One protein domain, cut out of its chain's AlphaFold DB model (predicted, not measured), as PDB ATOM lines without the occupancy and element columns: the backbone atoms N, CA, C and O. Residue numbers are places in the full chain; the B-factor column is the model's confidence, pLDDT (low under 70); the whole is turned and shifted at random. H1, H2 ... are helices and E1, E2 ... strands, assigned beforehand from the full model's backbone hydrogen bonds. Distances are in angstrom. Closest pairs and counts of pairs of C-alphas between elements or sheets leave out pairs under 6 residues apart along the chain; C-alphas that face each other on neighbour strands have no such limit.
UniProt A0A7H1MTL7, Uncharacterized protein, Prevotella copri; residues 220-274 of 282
ATOM      1  N   MET A 220     -27.274 -23.023  22.424       77.56
ATOM      2  CA  MET A 220     -28.556 -22.358  22.181       77.56
ATOM      3  C   MET A 220     -28.413 -21.385  21.016       77.56
ATOM      4  O   MET A 220     -27.498 -20.561  21.035       77.56
ATOM      5  N   GLY A 221     -29.278 -21.521  20.012       81.56
ATOM      6  CA  GLY A 221     -29.356 -20.625  18.864       81.56
ATOM      7  C   GLY A 221     -30.517 -19.650  19.018       81.56
ATOM      8  O   GLY A 221     -31.655 -20.060  19.234       81.56
ATOM      9  N   TYR A 222     -30.221 -18.370  18.881       83.81
ATOM     10  CA  TYR A 222     -31.151 -17.255  18.947       83.81
ATOM     11  C   TYR A 222     -31.465 -16.769  17.529       83.81
ATOM     12  O   TYR A 222     -30.606 -16.812  16.644       83.81
ATOM     13  N   LYS A 223     -32.707 -16.329  17.298       82.62
ATOM     14  CA  LYS A 223     -33.131 -15.838  15.976       82.62
ATOM     15  C   LYS A 223     -32.473 -14.496  15.650       82.62
ATOM     16  O   LYS A 223     -31.972 -14.321  14.546       82.62
ATOM     17  N   ASN A 224     -32.425 -13.594  16.632       88.94
ATOM     18  CA  ASN A 224     -31.972 -12.217  16.452       88.94
ATOM     19  C   ASN A 224     -30.863 -11.884  17.461       88.94
ATOM     20  O   ASN A 224     -30.789 -12.492  18.536       88.94
ATOM     21  N   GLU A 225     -30.046 -10.881  17.148       89.00
ATOM     22  CA  GLU A 225     -28.986 -10.398  18.038       89.00
ATOM     23  C   GLU A 225     -29.544  -9.926  19.387       89.00
ATOM     24  O   GLU A 225     -29.068 -10.351  20.436       89.00
ATOM     25  N   GLU A 226     -30.634  -9.157  19.375       88.88
ATOM     26  CA  GLU A 226     -31.295  -8.663  20.588       88.88
ATOM     27  C   GLU A 226     -31.694  -9.795  21.544       88.88
ATOM     28  O   GLU A 226     -31.540  -9.693  22.761       88.88
ATOM     29  N   SER A 227     -32.188 -10.915  21.002       89.44
ATOM     30  CA  SER A 227     -32.540 -12.079  21.817       89.44
ATOM     31  C   SER A 227     -31.309 -12.757  22.429       89.44
ATOM     32  O   SER A 227     -31.387 -13.249  23.556       89.44
ATOM     33  N   ALA A 228     -30.166 -12.730  21.736       87.88
ATOM     34  CA  ALA A 228     -28.900 -13.204  22.284       87.88
ATOM     35  C   ALA A 228     -28.372 -12.251  23.370       87.88
ATOM     36  O   ALA A 228     -27.947 -12.715  24.425       87.88
ATOM     37  N   GLN A 229     -28.472 -10.933  23.176       89.25
ATOM     38  CA  GLN A 229     -28.080  -9.928  24.173       89.25
ATOM     39  C   GLN A 229     -28.934 -10.012  25.450       89.25
ATOM     40  O   GLN A 229     -28.391 -10.027  26.556       89.25
ATOM     41  N   LYS A 230     -30.259 -10.181  25.323       91.56
ATOM     42  CA  LYS A 230     -31.150 -10.451  26.469       91.56
ATOM     43  C   LYS A 230     -30.731 -11.713  27.226       91.56
ATOM     44  O   LYS A 230     -30.731 -11.726  28.456       91.56
ATOM     45  N   ALA A 231     -30.325 -12.760  26.510       88.12
ATOM     46  CA  ALA A 231     -29.827 -13.978  27.137       88.12
ATOM     47  C   ALA A 231     -28.469 -13.788  27.835       88.12
ATOM     48  O   ALA A 231     -28.240 -14.415  28.867       88.12
ATOM     49  N   ILE A 232     -27.592 -12.911  27.331       88.00
ATOM     50  CA  ILE A 232     -26.351 -12.524  28.025       88.00
ATOM     51  C   ILE A 232     -26.678 -11.809  29.338       88.00
ATOM     52  O   ILE A 232     -26.092 -12.140  30.366       88.00
ATOM     53  N   ALA A 233     -27.635 -10.878  29.328       88.75
ATOM     54  CA  ALA A 233     -28.071 -10.191  30.542       88.75
ATOM     55  C   ALA A 233     -28.609 -11.186  31.589       88.75
ATOM     56  O   ALA A 233     -28.171 -11.172  32.738       88.75
ATOM     57  N   GLN A 234     -29.470 -12.121  31.176       90.00
ATOM     58  CA  GLN A 234     -29.957 -13.197  32.050       90.00
ATOM     59  C   GLN A 234     -28.832 -14.120  32.541       90.00
ATOM     60  O   GLN A 234     -28.847 -14.559  33.689       90.00
ATOM     61  N   TRP A 235     -27.846 -14.425  31.694       87.44
ATOM     62  CA  TRP A 235     -26.701 -15.248  32.081       87.44
ATOM     63  C   TRP A 235     -25.896 -14.603  33.206       87.44
ATOM     64  O   TRP A 235     -25.597 -15.292  34.178       87.44
ATOM     65  N   LYS A 236     -25.601 -13.299  33.094       86.69
ATOM     66  CA  LYS A 236     -24.865 -12.524  34.106       86.69
ATOM     67  C   LYS A 236     -25.582 -12.513  35.457       86.69
ATOM     68  O   LYS A 236     -24.932 -12.668  36.482       86.69
ATOM     69  N   ILE A 237     -26.914 -12.402  35.454       87.69
ATOM     70  CA  ILE A 237     -27.728 -12.488  36.678       87.69
ATOM     71  C   ILE A 237     -27.614 -13.883  37.310       87.69
ATOM     72  O   ILE A 237     -27.417 -14.009  38.514       87.69
ATOM     73  N   ASN A 238     -27.707 -14.936  36.495       86.00
ATOM     74  CA  ASN A 238     -27.702 -16.319  36.979       86.00
ATOM     75  C   ASN A 238     -26.303 -16.834  37.370       86.00
ATOM     76  O   ASN A 238     -26.202 -17.824  38.091       86.00
ATOM     77  N   HIS A 239     -25.234 -16.209  36.871       83.94
ATOM     78  CA  HIS A 239     -23.845 -16.614  37.102       83.94
ATOM     79  C   HIS A 239     -22.994 -15.395  37.496       83.94
ATOM     80  O   HIS A 239     -22.112 -14.994  36.736       83.94
ATOM     81  N   PRO A 240     -23.222 -14.810  38.687       83.62
ATOM     82  CA  PRO A 240     -22.532 -13.588  39.112       83.62
ATOM     83  C   PRO A 240     -21.019 -13.780  39.307       83.62
ATOM     84  O   PRO A 240     -20.264 -12.816  39.268       83.62
ATOM     85  N   TYR A 241     -20.565 -15.023  39.488       83.31
ATOM     86  CA  TYR A 241     -19.151 -15.376  39.655       83.31
ATOM     87  C   TYR A 241     -18.390 -15.556  38.328       83.31
ATOM     88  O   TYR A 241     -17.184 -15.800  38.341       83.31
ATOM     89  N   ASP A 242     -19.072 -15.488  37.179       79.44
ATOM     90  CA  ASP A 242     -18.442 -15.604  35.861       79.44
ATOM     91  C   ASP A 242     -17.827 -14.254  35.455       79.44
ATOM     92  O   ASP A 242     -18.521 -13.343  35.007       79.44
ATOM     93  N   SER A 243     -16.513 -14.113  35.643       73.50
ATOM     94  CA  SER A 243     -15.774 -12.862  35.402       73.50
ATOM     95  C   SER A 243     -15.440 -12.599  33.931       73.50
ATOM     96  O   SER A 243     -14.940 -11.525  33.592       73.50
ATOM     97  N   LYS A 244     -15.683 -13.564  33.036       81.31
ATOM     98  CA  LYS A 244     -15.330 -13.446  31.618       81.31
ATOM     99  C   LYS A 244     -16.409 -12.708  30.833       81.31
ATOM    100  O   LYS A 244     -17.601 -12.983  30.964       81.31
ATOM    101  N   GLU A 245     -15.983 -11.818  29.937       82.06
ATOM    102  CA  GLU A 245     -16.902 -11.078  29.074       82.06
ATOM    103  C   GLU A 245     -17.644 -12.024  28.112       82.06
ATOM    104  O   GLU A 245     -17.040 -12.787  27.351       82.06
ATOM    105  N   MET A 246     -18.976 -11.965  28.153       84.25
ATOM    106  CA  MET A 246     -19.877 -12.712  27.275       84.25
ATOM    107  C   MET A 246     -20.292 -11.851  26.084       84.25
ATOM    108  O   MET A 246     -20.738 -10.721  26.260       84.25
ATOM    109  N   THR A 247     -20.211 -12.415  24.881       86.50
ATOM    110  CA  THR A 247     -20.544 -11.744  23.618       86.50
ATOM    111  C   THR A 247     -21.513 -12.579  22.784       86.50
ATOM    112  O   THR A 247     -21.579 -13.808  22.917       86.50
ATOM    113  N   ALA A 248     -22.299 -11.901  21.946       87.31
ATOM    114  CA  ALA A 248     -23.151 -12.532  20.949       87.31
ATOM    115  C   ALA A 248     -22.397 -12.600  19.614       87.31
ATOM    116  O   ALA A 248     -21.777 -11.624  19.206       87.31
ATOM    117  N   TYR A 249     -22.453 -13.740  18.929       84.50
ATOM    118  CA  TYR A 249     -21.863 -13.916  17.601       84.50
ATOM    119  C   TYR A 249     -22.816 -14.686  16.693       84.50
ATOM    120  O   TYR A 249     -23.533 -15.589  17.136       84.50
ATOM    121  N   LYS A 250     -22.817 -14.349  15.405       83.62
ATOM    122  CA  LYS A 250     -23.553 -15.099  14.387       83.62
ATOM    123  C   LYS A 250     -22.695 -16.267  13.914       83.62
ATOM    124  O   LYS A 250     -21.525 -16.090  13.593       83.62
ATOM    125  N   CYS A 251     -23.252 -17.472  13.899       78.62
ATOM    126  CA  CYS A 251     -22.518 -18.632  13.411       78.62
ATOM    127  C   CYS A 251     -22.693 -18.806  11.899       78.62
ATOM    128  O   CYS A 251     -23.820 -18.880  11.417       78.62
ATOM    129  N   ASN A 252     -21.577 -18.957  11.184       75.25
ATOM    130  CA  ASN A 252     -21.536 -19.082   9.720       75.25
ATOM    131  C   ASN A 252     -22.227 -20.345   9.178       75.25
ATOM    132  O   ASN A 252     -22.634 -20.376   8.025       75.25
ATOM    133  N   TYR A 253     -22.381 -21.379  10.004       69.88
ATOM    134  CA  TYR A 253     -22.943 -22.665   9.585       69.88
ATOM    135  C   TYR A 253     -24.463 -22.738   9.763       69.88
ATOM    136  O   TYR A 253     -25.179 -23.155   8.860       69.88
ATOM    137  N   CYS A 254     -24.988 -22.330  10.926       72.69
ATOM    138  CA  CYS A 254     -26.433 -22.375  11.191       72.69
ATOM    139  C   CYS A 254     -27.142 -21.041  10.918       72.69
ATOM    140  O   CYS A 254     -28.368 -20.985  10.997       72.69
ATOM    141  N   ASN A 255     -26.388 -19.966  10.665       77.12
ATOM    142  CA  ASN A 255     -26.864 -18.589  10.509       77.12
ATOM    143  C   ASN A 255     -27.660 -18.026  11.703       77.12
ATOM    144  O   ASN A 255     -28.275 -16.965  11.585       77.12
ATOM    145  N   LYS A 256     -27.622 -18.698  12.862       82.75
ATOM    146  CA  LYS A 256     -28.241 -18.251  14.118       82.75
ATOM    147  C   LYS A 256     -27.232 -17.521  14.999       82.75
ATOM    148  O   LYS A 256     -26.019 -17.718  14.894       82.75
ATOM    149  N   TRP A 257     -27.761 -16.710  15.905       84.56
ATOM    150  CA  TRP A 257     -26.984 -16.032  16.933       84.56
ATOM    151  C   TRP A 257     -26.706 -16.970  18.104       84.56
ATOM    152  O   TRP A 257     -27.576 -17.723  18.531       84.56
ATOM    153  N   HIS A 258     -25.500 -16.929  18.646       84.56
ATOM    154  CA  HIS A 258     -25.078 -17.705  19.806       84.56
ATOM    155  C   HIS A 258     -24.391 -16.789  20.817       84.56
ATOM    156  O   HIS A 258     -23.892 -15.729  20.455       84.56
ATOM    157  N   ILE A 259     -24.350 -17.211  22.082       86.12
ATOM    158  CA  ILE A 259     -23.622 -16.509  23.146       86.12
ATOM    159  C   ILE A 259     -22.382 -17.312  23.537       86.12
ATOM    160  O   ILE A 259     -22.423 -18.548  23.586       86.12
ATOM    161  N   GLY A 260     -21.277 -16.632  23.817       82.88
ATOM    162  CA  GLY A 260     -20.046 -17.265  24.280       82.88
ATOM    163  C   GLY A 260     -19.083 -16.268  24.903       82.88
ATOM    164  O   GLY A 260     -19.203 -15.062  24.696       82.88
ATOM    165  N   HIS A 261     -18.129 -16.781  25.675       81.44
ATOM    166  CA  HIS A 261     -17.050 -15.956  26.199       81.44
ATOM    167  C   HIS A 261     -16.179 -15.454  25.055       81.44
ATOM    168  O   HIS A 261     -15.872 -16.210  24.127       81.44
ATOM    169  N   LYS A 262     -15.751 -14.196  25.147       69.31
ATOM    170  CA  LYS A 262     -14.731 -13.651  24.257       69.31
ATOM    171  C   LYS A 262     -13.448 -14.450  24.486       69.31
ATOM    172  O   LYS A 262     -12.912 -14.502  25.593       69.31
ATOM    173  N   SER A 263     -12.995 -15.165  23.466       56.12
ATOM    174  CA  SER A 263     -11.701 -15.830  23.518       56.12
ATOM    175  C   SER A 263     -10.613 -14.763  23.443       56.12
ATOM    176  O   SER A 263     -10.562 -14.043  22.449       56.12
ATOM    177  N   ASN A 264      -9.687 -14.726  24.403       47.84
ATOM    178  CA  ASN A 264      -8.459 -13.912  24.329       47.84
ATOM    179  C   ASN A 264      -7.514 -14.329  23.171       47.84
ATOM    180  O   ASN A 264      -6.360 -13.934  23.146       47.84
ATOM    181  N   PHE A 265      -7.980 -15.163  22.236       45.31
ATOM    182  CA  PHE A 265      -7.228 -15.677  21.091       45.31
ATOM    183  C   PHE A 265      -7.258 -14.754  19.865       45.31
ATOM    184  O   PHE A 265      -6.697 -15.108  18.832       45.31
ATOM    185  N   GLN A 266      -7.884 -13.579  19.953       42.25
ATOM    186  CA  GLN A 266      -7.585 -12.512  19.001       42.25
ATOM    187  C   GLN A 266      -6.187 -11.993  19.358       42.25
ATOM    188  O   GLN A 266      -6.015 -11.497  20.467       42.25
ATOM    189  N   ASN A 267      -5.223 -12.158  18.444       42.78
ATOM    190  CA  ASN A 267      -3.809 -11.736  18.508       42.78
ATOM    191  C   ASN A 267      -2.760 -12.846  18.738       42.78
ATOM    192  O   ASN A 267      -1.726 -12.577  19.347       42.78
ATOM    193  N   HIS A 268      -2.946 -14.070  18.223       39.91
ATOM    194  CA  HIS A 268      -1.787 -14.939  17.960       39.91
ATOM    195  C   HIS A 268      -1.539 -15.020  16.442       39.91
ATOM    196  O   HIS A 268      -2.338 -15.646  15.742       39.91
ATOM    197  N   PRO A 269      -0.435 -14.456  15.914       45.53
ATOM    198  CA  PRO A 269      -0.161 -14.379  14.469       45.53
ATOM    199  C   PRO A 269      -0.012 -15.747  13.773       45.53
ATOM    200  O   PRO A 269       0.043 -15.824  12.551       45.53
ATOM    201  N   ALA A 270       0.012 -16.843  14.538       46.81
ATOM    202  CA  ALA A 270       0.009 -18.211  14.019       46.81
ATOM    203  C   ALA A 270      -1.386 -18.734  13.607       46.81
ATOM    204  O   ALA A 270      -1.462 -19.774  12.961       46.81
ATOM    205  N   ILE A 271      -2.481 -18.067  14.001       45.78
ATOM    206  CA  ILE A 271      -3.852 -18.469  13.631       45.78
ATOM    207  C   ILE A 271      -4.324 -17.702  12.390       45.78
ATOM    208  O   ILE A 271      -4.919 -18.310  11.503       45.78
ATOM    209  N   ASP A 272      -3.990 -16.413  12.266       39.66
ATOM    210  CA  ASP A 272      -4.317 -15.618  11.070       39.66
ATOM    211  C   ASP A 272      -3.586 -16.122   9.814       39.66
ATOM    212  O   ASP A 272      -4.129 -16.062   8.713       39.66
ATOM    213  N   SER A 273      -2.408 -16.736   9.968       42.84
ATOM    214  CA  SER A 273      -1.696 -17.404   8.868       42.84
ATOM    215  C   SER A 273      -2.304 -18.750   8.447       42.84
ATOM    216  O   SER A 273      -1.955 -19.263   7.385       42.84
ATOM    217  N   MET A 274      -3.240 -19.312   9.224       40.75
ATOM    218  CA  MET A 274      -4.026 -20.498   8.850       40.75
ATOM    219  C   MET A 274      -5.386 -20.147   8.219       40.75
ATOM    220  O   MET A 274      -6.091 -21.043   7.754       40.75
TER     221      MET A 274
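AT A GLANCE: This is residues 220 to 274 of the 282 residues of an uncharacterized protein of Prevotella copri (UniProt A0A7H1MTL7). Look first for one helix, H1, packed alongside a small two-stranded hairpin, E1 and E2, and then for a tail, residues 264 to 274, that sticks out away from both and ends in a tiny helical turn, H2. H1 and the hairpin make the body, and the tail stands free. The printed part has 55 residues with two named helices and two named strands, in the order H1, E1, E2, H2; the sheet's order is E1 - E2, antiparallel, and the class is mixed, helices and strands. The whole is loose, with a radius of gyration of the C-alphas of 13.2 A, and flat, spanning 37 by 29 by 14 A.

IN THESE COORDINATES: Start at Met 220 and go on to C-alpha 225 at (-28.986, -10.398, 18.038), where H1 begins; it covers residues 225 to 238 and is 19.9 A long from first to last C-alpha. After a short link of 7 residues, find C-alpha 246 at (-19.877, -12.712, 27.275), where E1 begins; it covers residues 246 to 250, 13.6 A. A short link of 6 residues leads to E2, residues 257 to 261, also 13.6 A. Another short link of 7 residues leads to H2, residues 269 to 272, which ends at C-alpha 272 at (-4.317, -15.618, 11.070).

HOW THE PARTS SIT: Begin with the hairpin of E1 and E2, antiparallel neighbours with 146 degrees between their directions. The C-alphas of Met 246 and His 261 face each other at 4.4 A, and those of Lys 250 and Trp 257 also at 4.4 A. Within hydrogen-bond range you will find N 247 and O 260, 2.8 A, and N 249 and O 258, 2.9 A. Now look from the strands to H1: its closest C-alphas with E1 are those of Ala 228 and Ala 248, 5.9 A apart, and with E2 those of Glu 225 and Trp 257, 6.1 A apart. H2 is apart from H1 and from E1. In H1 each O i to N i+4 pair is within hydrogen-bond range; H2, with 4 residues, is too short for such a pair, and its one O i to N i+3 pair is not within range.

THE WHOLE: The two C-alphas farthest apart are those of Ile 237 and Ser 273, 38.4 A. Without residues 264 to 274 the body has 44 residues and spans 31 by 20 by 13 A. The printed part has no cut, and no link between named elements is long. The mean pLDDT of the printed part is 75.0; look for values under 70 at residue 253 and residues 262 to 274, where the model's confidence is low.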